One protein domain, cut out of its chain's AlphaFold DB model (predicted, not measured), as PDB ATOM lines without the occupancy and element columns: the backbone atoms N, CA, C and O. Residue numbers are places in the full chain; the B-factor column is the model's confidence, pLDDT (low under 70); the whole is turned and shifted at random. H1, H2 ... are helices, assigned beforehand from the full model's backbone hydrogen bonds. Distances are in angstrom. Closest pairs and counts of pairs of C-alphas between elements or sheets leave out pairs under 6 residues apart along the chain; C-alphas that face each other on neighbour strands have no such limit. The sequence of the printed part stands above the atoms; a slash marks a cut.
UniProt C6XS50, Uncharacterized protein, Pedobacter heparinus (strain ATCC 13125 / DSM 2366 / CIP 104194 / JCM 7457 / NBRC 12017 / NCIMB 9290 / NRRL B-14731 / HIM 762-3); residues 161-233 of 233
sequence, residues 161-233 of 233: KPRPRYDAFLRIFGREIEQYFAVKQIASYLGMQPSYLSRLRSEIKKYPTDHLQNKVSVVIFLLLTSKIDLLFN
ATOM      1  N   LYS A 161     167.433 147.662 266.362       94.19
ATOM      2  CA  LYS A 161     167.301 149.053 265.880       94.19
ATOM      3  C   LYS A 161     165.918 149.282 265.235       94.19
ATOM      4  O   LYS A 161     165.368 148.335 264.675       94.19
ATOM      5  N   PRO A 162     165.381 150.522 265.212       93.19
ATOM      6  CA  PRO A 162     163.995 150.791 264.807       93.19
ATOM      7  C   PRO A 162     163.557 150.199 263.456       93.19
ATOM      8  O   PRO A 162     162.521 149.547 263.387       93.19
ATOM      9  N   ARG A 163     164.336 150.369 262.379       94.44
ATOM     10  CA  ARG A 163     163.969 149.815 261.062       94.44
ATOM     11  C   ARG A 163     164.032 148.275 261.015       94.44
ATOM     12  O   ARG A 163     163.003 147.683 260.711       94.44
ATOM     13  N   PRO A 164     165.148 147.612 261.390       94.31
ATOM     14  CA  PRO A 164     165.179 146.149 261.503       94.31
ATOM     15  C   PRO A 164     164.095 145.565 262.418       94.31
ATOM     16  O   PRO A 164     163.580 144.487 262.137       94.31
ATOM     17  N   ARG A 165     163.725 146.281 263.488       95.19
ATOM     18  CA  ARG A 165     162.626 145.905 264.387       95.19
ATOM     19  C   ARG A 165     161.291 145.835 263.648       95.19
ATOM     20  O   ARG A 165     160.542 144.882 263.830       95.19
ATOM     21  N   TYR A 166     160.998 146.824 262.806       96.12
ATOM     22  CA  TYR A 166     159.788 146.824 261.988       96.12
ATOM     23  C   TYR A 166     159.822 145.739 260.897       96.12
ATOM     24  O   TYR A 166     158.823 145.051 260.701       96.12
ATOM     25  N   ASP A 167     160.974 145.493 260.267       93.62
ATOM     26  CA  ASP A 167     161.121 144.382 259.314       93.62
ATOM     27  C   ASP A 167     160.852 143.021 259.996       93.62
ATOM     28  O   ASP A 167     160.126 142.174 259.470       93.62
ATOM     29  N   ALA A 168     161.394 142.818 261.204       93.31
ATOM     30  CA  ALA A 168     161.142 141.624 262.009       93.31
ATOM     31  C   ALA A 168     159.670 141.514 262.435       93.31
ATOM     32  O   ALA A 168     159.100 140.427 262.377       93.31
ATOM     33  N   PHE A 169     159.035 142.631 262.795       95.56
ATOM     34  CA  PHE A 169     157.604 142.689 263.096       95.56
ATOM     35  C   PHE A 169     156.752 142.213 261.918       95.56
ATOM     36  O   PHE A 169     155.891 141.359 262.103       95.56
ATOM     37  N   LEU A 170     157.026 142.689 260.700       95.19
ATOM     38  CA  LEU A 170     156.303 142.248 259.503       95.19
ATOM     39  C   LEU A 170     156.537 140.766 259.187       95.19
ATOM     40  O   LEU A 170     155.648 140.108 258.657       95.19
ATOM     41  N   ARG A 171     157.701 140.209 259.536       92.25
ATOM     42  CA  ARG A 171     157.955 138.767 259.405       92.25
ATOM     43  C   ARG A 171     157.147 137.943 260.412       92.25
ATOM     44  O   ARG A 171     156.635 136.887 260.056       92.25
ATOM     45  N   ILE A 172     157.030 138.418 261.652       92.06
ATOM     46  CA  ILE A 172     156.291 137.723 262.718       92.06
ATOM     47  C   ILE A 172     154.781 137.824 262.488       92.06
ATOM     48  O   ILE A 172     154.074 136.824 262.600       92.06
ATOM     49  N   PHE A 173     154.279 139.014 262.157       94.69
ATOM     50  CA  PHE A 173     152.848 139.316 262.110       94.69
ATOM     51  C   PHE A 173     152.281 139.456 260.693       94.69
ATOM     52  O   PHE A 173     151.083 139.665 260.550       94.69
ATOM     53  N   GLY A 174     153.086 139.352 259.641       94.69
ATOM     54  CA  GLY A 174     152.643 139.648 258.277       94.69
ATOM     55  C   GLY A 174     152.365 141.134 258.046       94.69
ATOM     56  O   GLY A 174     152.322 141.950 258.970       94.69
ATOM     57  N   ARG A 175     152.183 141.503 256.777       94.62
ATOM     58  CA  ARG A 175     151.932 142.898 256.381       94.62
ATOM     59  C   ARG A 175     150.471 143.297 256.556       94.62
ATOM     60  O   ARG A 175     150.156 144.475 256.696       94.62
ATOM     61  N   GLU A 176     149.572 142.326 256.574       95.56
ATOM     62  CA  GLU A 176     148.133 142.530 256.665       95.56
ATOM     63  C   GLU A 176     147.736 143.225 257.973       95.56
ATOM     64  O   GLU A 176     146.762 143.972 257.977       95.56
ATOM     65  N   ILE A 177     148.525 143.090 259.049       97.12
ATOM     66  CA  ILE A 177     148.281 143.707 260.367       97.12
ATOM     67  C   ILE A 177     148.081 145.221 260.283       97.12
ATOM     68  O   ILE A 177     147.353 145.818 261.076       97.12
ATOM     69  N   GLU A 178     148.691 145.853 259.282       96.75
ATOM     70  CA  GLU A 178     148.599 147.289 259.047       96.75
ATOM     71  C   GLU A 178     147.212 147.749 258.602       96.75
ATOM     72  O   GLU A 178     146.911 148.936 258.709       96.75
ATOM     73  N   GLN A 179     146.380 146.819 258.127       95.56
ATOM     74  CA  GLN A 179     144.980 147.042 257.769       95.56
ATOM     75  C   GLN A 179     144.052 146.924 258.987       95.56
ATOM     76  O   GLN A 179     142.953 147.471 258.971       95.56
ATOM     77  N   TYR A 180     144.493 146.230 260.042       97.56
ATOM     78  CA  TYR A 180     143.694 145.956 261.240       97.56
ATOM     79  C   TYR A 180     143.943 146.961 262.366       97.56
ATOM     80  O   TYR A 180     143.045 147.216 263.168       97.56
ATOM     81  N   PHE A 181     145.139 147.555 262.421       98.00
ATOM     82  CA  PHE A 181     145.509 148.504 263.469       98.00
ATOM     83  C   PHE A 181     146.082 149.808 262.917       98.00
ATOM     84  O   PHE A 181     146.882 149.842 261.976       98.00
ATOM     85  N   ALA A 182     145.714 150.905 263.576       97.31
ATOM     86  CA  ALA A 182     146.215 152.233 263.270       97.31
ATOM     87  C   ALA A 182     147.734 152.321 263.492       97.31
ATOM     88  O   ALA A 182     148.286 151.693 264.399       97.31
ATOM     89  N   VAL A 183     148.401 153.193 262.724       97.81
ATOM     90  CA  VAL A 183     149.857 153.433 262.819       97.81
ATOM     91  C   VAL A 183     150.289 153.680 264.266       97.81
ATOM     92  O   VAL A 183     151.274 153.103 264.705       97.81
ATOM     93  N   LYS A 184     149.530 154.475 265.035       97.38
ATOM     94  CA  LYS A 184     149.850 154.779 266.440       97.38
ATOM     95  C   LYS A 184     149.881 153.542 267.350       97.38
ATOM     96  O   LYS A 184     150.716 153.474 268.241       97.38
ATOM     97  N   GLN A 185     149.007 152.563 267.111       97.94
ATOM     98  CA  GLN A 185     148.915 151.348 267.930       97.94
ATOM     99  C   GLN A 185     150.136 150.454 267.679       97.94
ATOM    100  O   GLN A 185     150.786 150.001 268.616       97.94
ATOM    101  N   ILE A 186     150.512 150.285 266.408       98.19
ATOM    102  CA  ILE A 186     151.700 149.511 266.026       98.19
ATOM    103  C   ILE A 186     152.991 150.244 266.420       98.19
ATOM    104  O   ILE A 186     153.913 149.626 266.938       98.19
ATOM    105  N   ALA A 187     153.055 151.566 266.248       97.62
ATOM    106  CA  ALA A 187     154.208 152.372 266.653       97.62
ATOM    107  C   ALA A 187     154.459 152.297 268.167       97.62
ATOM    108  O   ALA A 187     155.608 152.168 268.586       97.62
ATOM    109  N   SER A 188     153.384 152.307 268.966       96.94
ATOM    110  CA  SER A 188     153.449 152.117 270.416       96.94
ATOM    111  C   SER A 188     154.071 150.769 270.790       96.94
ATOM    112  O   SER A 188     155.008 150.753 271.582       96.94
ATOM    113  N   TYR A 189     153.632 149.667 270.168       97.12
ATOM    114  CA  TYR A 189     154.232 148.344 270.385       97.12
ATOM    115  C   TYR A 189     155.718 148.311 270.007       97.12
ATOM    116  O   TYR A 189     156.554 147.798 270.742       97.12
ATOM    117  N   LEU A 190     156.065 148.908 268.866       96.69
ATOM    118  CA  LEU A 190     157.435 148.916 268.361       96.69
ATOM    119  C   LEU A 190     158.350 149.919 269.074       96.69
ATOM    120  O   LEU A 190     159.522 150.013 268.705       96.69
ATOM    121  N   GLY A 191     157.850 150.688 270.046       94.94
ATOM    122  CA  GLY A 191     158.626 151.703 270.759       94.94
ATOM    123  C   GLY A 191     159.235 152.746 269.818       94.94
ATOM    124  O   GLY A 191     160.429 153.038 269.909       94.94
ATOM    125  N   MET A 192     158.452 153.251 268.859       95.56
ATOM    126  CA  MET A 192     158.891 154.274 267.906       95.56
ATOM    127  C   MET A 192     157.828 155.351 267.682       95.56
ATOM    128  O   MET A 192     156.650 155.157 267.965       95.56
ATOM    129  N   GLN A 193     158.244 156.495 267.136       96.69
ATOM    130  CA  GLN A 193     157.322 157.585 266.820       96.69
ATOM    131  C   GLN A 193     156.364 157.195 265.675       96.69
ATOM    132  O   GLN A 193     156.823 156.640 264.668       96.69
ATOM    133  N   PRO A 194     155.056 157.520 265.754       97.38
ATOM    134  CA  PRO A 194     154.098 157.218 264.685       97.38
ATOM    135  C   PRO A 194     154.489 157.807 263.322       97.38
ATOM    136  O   PRO A 194     154.295 157.162 262.293       97.38
ATOM    137  N   SER A 195     155.085 159.004 263.310       97.88
ATOM    138  CA  SER A 195     155.595 159.655 262.094       97.88
ATOM    139  C   SER A 195     156.719 158.851 261.436       97.88
ATOM    140  O   SER A 195     156.731 158.683 260.216       97.88
ATOM    141  N   TYR A 196     157.622 158.285 262.240       97.62
ATOM    142  CA  TYR A 196     158.701 157.431 261.757       97.62
ATOM    143  C   TYR A 196     158.162 156.126 261.152       97.62
ATOM    144  O   TYR A 196     158.534 155.777 260.033       97.62
ATOM    145  N   LEU A 197     157.218 155.452 261.824       97.75
ATOM    146  CA  LEU A 197     156.581 154.246 261.276       97.75
ATOM    147  C   LEU A 197     155.816 154.538 259.975       97.75
ATOM    148  O   LEU A 197     155.890 153.761 259.025       97.75
ATOM    149  N   SER A 198     155.109 155.669 259.907       97.31
ATOM    150  CA  SER A 198     154.398 156.101 258.696       97.31
ATOM    151  C   SER A 198     155.343 156.259 257.496       97.31
ATOM    152  O   SER A 198     155.050 155.798 256.386       97.31
ATOM    153  N   ARG A 199     156.530 156.839 257.728       96.12
ATOM    154  CA  ARG A 199     157.583 156.943 256.712       96.12
ATOM    155  C   ARG A 199     158.074 155.562 256.265       96.12
ATOM    156  O   ARG A 199     158.109 155.312 255.063       96.12
ATOM    157  N   LEU A 200     158.378 154.655 257.198       95.12
ATOM    158  CA  LEU A 200     158.823 153.291 256.868       95.12
ATOM    159  C   LEU A 200     157.783 152.524 256.032       95.12
ATOM    160  O   LEU A 200     158.136 151.913 255.024       95.12
ATOM    161  N   ARG A 201     156.495 152.608 256.393       94.56
ATOM    162  CA  ARG A 201     155.383 152.014 255.621       94.56
ATOM    163  C   ARG A 201     155.358 152.496 254.174       94.56
ATOM    164  O   ARG A 201     155.177 151.702 253.248       94.56
ATOM    165  N   SER A 202     155.545 153.802 253.990       92.50
ATOM    166  CA  SER A 202     155.544 154.448 252.676       92.50
ATOM    167  C   SER A 202     156.738 154.006 251.828       92.50
ATOM    168  O   SER A 202     156.569 153.686 250.650       92.50
ATOM    169  N   GLU A 203     157.928 153.914 252.430       90.56
ATOM    170  CA  GLU A 203     159.146 153.426 251.771       90.56
ATOM    171  C   GLU A 203     158.986 151.975 251.284       90.56
ATOM    172  O   GLU A 203     159.250 151.697 250.115       90.56
ATOM    173  N   ILE A 204     158.470 151.066 252.124       86.81
ATOM    174  CA  ILE A 204     158.254 149.651 251.753       86.81
ATOM    175  C   ILE A 204     157.168 149.499 250.678       86.81
ATOM    176  O   ILE A 204     157.244 148.614 249.830       86.81
ATOM    177  N   LYS A 205     156.125 150.342 250.681       84.19
ATOM    178  CA  LYS A 205     155.100 150.325 249.621       84.19
ATOM    179  C   LYS A 205     155.663 150.783 248.274       84.19
ATOM    180  O   LYS A 205     155.276 150.227 247.253       84.19
ATOM    181  N   LYS A 206     156.554 151.778 248.278       76.75
ATOM    182  CA  LYS A 206     157.183 152.316 247.067       76.75
ATOM    183  C   LYS A 206     158.247 151.375 246.494       76.75
ATOM    184  O   LYS A 206     158.389 151.293 245.281       76.75
ATOM    185  N   TYR A 207     158.954 150.660 247.364       71.44
ATOM    186  CA  TYR A 207     159.987 149.699 246.993       71.44
ATOM    187  C   TYR A 207     159.677 148.345 247.637       71.44
ATOM    188  O   TYR A 207     160.311 147.999 248.638       71.44
ATOM    189  N   PRO A 208     158.706 147.574 247.107       63.75
ATOM    190  CA  PRO A 208     158.461 146.209 247.557       63.75
ATOM    191  C   PRO A 208     159.684 145.378 247.171       63.75
ATOM    192  O   PRO A 208     159.794 144.891 246.055       63.75
ATOM    193  N   THR A 209     160.679 145.327 248.045       55.16
ATOM    194  CA  THR A 209     161.969 144.728 247.722       55.16
ATOM    195  C   THR A 209     162.043 143.314 248.280       55.16
ATOM    196  O   THR A 209     161.767 143.110 249.462       55.16
ATOM    197  N   ASP A 210     162.534 142.379 247.459       50.69
ATOM    198  CA  ASP A 210     162.978 140.998 247.758       50.69
ATOM    199  C   ASP A 210     164.062 140.886 248.865       50.69
ATOM    200  O   ASP A 210     164.735 139.871 249.047       50.69
ATOM    201  N   HIS A 211     164.255 141.930 249.673       47.66
ATOM    202  CA  HIS A 211     165.272 142.032 250.719       47.66
ATOM    203  C   HIS A 211     165.013 141.161 251.955       47.66
ATOM    204  O   HIS A 211     165.890 141.070 252.818       47.66
ATOM    205  N   LEU A 212     163.862 140.490 252.039       49.03
ATOM    206  CA  LEU A 212     163.655 139.442 253.034       49.03
ATOM    207  C   LEU A 212     164.536 138.218 252.744       49.03
ATOM    208  O   LEU A 212     164.984 137.608 253.700       49.03
ATOM    209  N   GLN A 213     164.888 137.899 251.492       44.19
ATOM    210  CA  GLN A 213     165.707 136.709 251.203       44.19
ATOM    211  C   GLN A 213     167.213 136.915 251.466       44.19
ATOM    212  O   GLN A 213     167.865 136.028 252.011       44.19
ATOM    213  N   ASN A 214     167.777 138.102 251.204       39.19
ATOM    214  CA  ASN A 214     169.236 138.308 251.301       39.19
ATOM    215  C   ASN A 214     169.773 138.651 252.705       39.19
ATOM    216  O   ASN A 214     170.970 138.521 252.946       39.19
ATOM    217  N   LYS A 215     168.924 139.048 253.663       43.12
ATOM    218  CA  LYS A 215     169.330 139.180 255.082       43.12
ATOM    219  C   LYS A 215     169.062 137.920 255.914       43.12
ATOM    220  O   LYS A 215     169.549 137.828 257.041       43.12
ATOM    221  N   VAL A 216     168.314 136.957 255.364       48.44
ATOM    222  CA  VAL A 216     167.928 135.710 256.041       48.44
ATOM    223  C   VAL A 216     169.134 134.814 256.324       48.44
ATOM    224  O   VAL A 216     169.228 134.310 257.440       48.44
ATOM    225  N   SER A 217     170.116 134.722 255.422       42.53
ATOM    226  CA  SER A 217     171.326 133.922 255.682       42.53
ATOM    227  C   SER A 217     172.156 134.435 256.859       42.53
ATOM    228  O   SER A 217     172.681 133.636 257.624       42.53
ATOM    229  N   VAL A 218     172.250 135.752 257.066       46.28
ATOM    230  CA  VAL A 218     173.140 136.316 258.099       46.28
ATOM    231  C   VAL A 218     172.524 136.224 259.499       46.28
ATOM    232  O   VAL A 218     173.223 135.939 260.466       46.28
ATOM    233  N   VAL A 219     171.208 136.427 259.630       48.56
ATOM    234  CA  VAL A 219     170.533 136.374 260.941       48.56
ATOM    235  C   VAL A 219     170.282 134.932 261.391       48.56
ATOM    236  O   VAL A 219     170.424 134.644 262.576       48.56
ATOM    237  N   ILE A 220     169.979 134.010 260.462       51.47
ATOM    238  CA  ILE A 220     169.927 132.571 260.769       51.47
ATOM    239  C   ILE A 220     171.309 132.070 261.201       51.47
ATOM    240  O   ILE A 220     171.396 131.364 262.201       51.47
ATOM    241  N   PHE A 221     172.381 132.488 260.516       45.19
ATOM    242  CA  PHE A 221     173.751 132.155 260.914       45.19
ATOM    243  C   PHE A 221     174.052 132.619 262.347       45.19
ATOM    244  O   PHE A 221     174.475 131.810 263.161       45.19
ATOM    245  N   LEU A 222     173.722 133.867 262.699       45.66
ATOM    246  CA  LEU A 222     173.979 134.411 264.040       45.66
ATOM    247  C   LEU A 222     173.135 133.768 265.159       45.66
ATOM    248  O   LEU A 222     173.631 133.587 266.268       45.66
ATOM    249  N   LEU A 223     171.872 133.413 264.891       46.06
ATOM    250  CA  LEU A 223     170.998 132.764 265.881       46.06
ATOM    251  C   LEU A 223     171.325 131.275 266.076       46.06
ATOM    252  O   LEU A 223     171.121 130.739 267.169       46.06
ATOM    253  N   LEU A 224     171.829 130.600 265.037       47.59
ATOM    254  CA  LEU A 224     172.277 129.209 265.127       47.59
ATOM    255  C   LEU A 224     173.638 129.098 265.823       47.59
ATOM    256  O   LEU A 224     173.789 128.224 266.674       47.59
ATOM    257  N   THR A 225     174.589 130.002 265.561       45.22
ATOM    258  CA  THR A 225     175.886 130.003 266.264       45.22
ATOM    259  C   THR A 225     175.715 130.265 267.760       45.22
ATOM    260  O   THR A 225     176.273 129.533 268.567       45.22
ATOM    261  N   SER A 226     174.830 131.190 268.158       45.66
ATOM    262  CA  SER A 226     174.583 131.462 269.584       45.66
ATOM    263  C   SER A 226     173.947 130.299 270.357       45.66
ATOM    264  O   SER A 226     174.016 130.270 271.581       45.66
ATOM    265  N   LYS A 227     173.296 129.349 269.668       45.38
ATOM    266  CA  LYS A 227     172.746 128.134 270.294       45.38
ATOM    267  C   LYS A 227     173.755 126.988 270.350       45.38
ATOM    268  O   LYS A 227     173.636 126.149 271.236       45.38
ATOM    269  N   ILE A 228     174.724 126.948 269.436       43.31
ATOM    270  CA  ILE A 228     175.796 125.944 269.437       43.31
ATOM    271  C   ILE A 228     176.779 126.226 270.581       43.31
ATOM    272  O   ILE A 228     177.145 125.299 271.297       43.31
ATOM    273  N   ASP A 229     177.093 127.494 270.851       40.34
ATOM    274  CA  ASP A 229     178.010 127.869 271.940       40.34
ATOM    275  C   ASP A 229     177.444 127.602 273.353       40.34
ATOM    276  O   ASP A 229     178.198 127.512 274.318       40.34
ATOM    277  N   LEU A 230     176.122 127.430 273.484       44.22
ATOM    278  CA  LEU A 230     175.442 127.080 274.742       44.22
ATOM    279  C   LEU A 230     175.256 125.566 274.947       44.22
ATOM    280  O   LEU A 230     174.752 125.156 275.988       44.22
ATOM    281  N   LEU A 231     175.621 124.735 273.966       42.75
ATOM    282  CA  LEU A 231     175.546 123.270 274.056       42.75
ATOM    283  C   LEU A 231     176.920 122.610 274.266       42.75
ATOM    284  O   LEU A 231     176.982 121.396 274.444       42.75
ATOM    285  N   PHE A 232     178.003 123.395 274.268       43.62
ATOM    286  CA  PHE A 232     179.385 122.918 274.420       43.62
ATOM    287  C   PHE A 232     180.162 123.575 275.578       43.62
ATOM    288  O   PHE A 232     181.388 123.506 275.591       43.62
ATOM    289  N   ASN A 233     179.471 124.159 276.563       38.75
ATOM    290  CA  ASN A 233     180.053 124.578 277.846       38.75
ATOM    291  C   ASN A 233     179.168 124.155 279.017       38.75
ATOM    292  O   ASN A 233     177.949 124.429 278.947       38.75
TER     293      ASN A 233
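This is residues 161 to 233 of the 233 residues of an uncharacterized protein of Pedobacter heparinus (strain ATCC 13125 / DSM 2366 / CIP 104194 / JCM 7457 / NBRC 12017 / NCIMB 9290 / NRRL B-14731 / HIM 762-3) (UniProt C6XS50). A small head of four helices, H1 to H4, has a long arm that sticks out from it: residues 213 to 233, with H6 as its main part and no contact back to the head. In the head, H3 packs on the first part of H4 at a steep tilt, H1 passes near H4, and the short H2 lies between H1 and H3 along the chain. The printed part has 73 residues with six named helices, H1 to H6 in that order, and no named strand; the class is all helix. The whole is loose, with a radius of gyration of the C-alphas of 15.1 A, and elongated, 46 by 25 by 19 A, its length made by the arm.

H4, residues 194 to 206, touches H3, residues 183 to 189, with residues 194 to 198 alone. The closest C-alphas are those of Lys 184 and Pro 194, 5.2 A apart; the two run opposite ways at a steep tilt of 68 degrees, only just short of about perpendicular. H1, residues 162 to 173, is close to H4 but not clearly touching, the closest C-alphas, of Arg 163 and Leu 200, being 7.5 A apart. H2, residues 177 to 180, is close to H3 but not clearly touching, with the closest C-alphas, of Glu 178 and Ile 186, 8.0 A apart. H5, residues 211 to 214, is apart from H4 and only just apart from H1, the closest C-alphas 8.4 A apart. H6, residues 216 to 228, is apart from H1, H2, H3 and H4, and meets H5 only through their link. In H1, H3 and H4 every O i to N i+4 pair is within hydrogen-bond range, in H6 8 of 9; H2 and H5 are too short for such a pair.

H4 is 18.5 A from first to last C-alpha, H6 18.4 A, H1 16.2 A and H3 10.1 A; H2 and H5 have 4 residues each. C-alpha 162, where H1 begins, is at (163.995, 150.791, 264.807). H4 begins at C-alpha 194, (154.098, 157.218, 264.685), and H6 ends at C-alpha 228, (175.796, 125.944, 269.437).

The two C-alphas farthest apart are those of Lys 206 and Asn 233, at 47.3 A. Residues 205 to 210 and 213 to 233 stand free; the body without them has 46 residues spanning 24 by 23 by 18 A. The printed part has no cut, and the five links between helices are tight. The mean pLDDT of the printed part is 77.2, and residues 208 to 233 are under 70; Asn 233 is the chain's last residue.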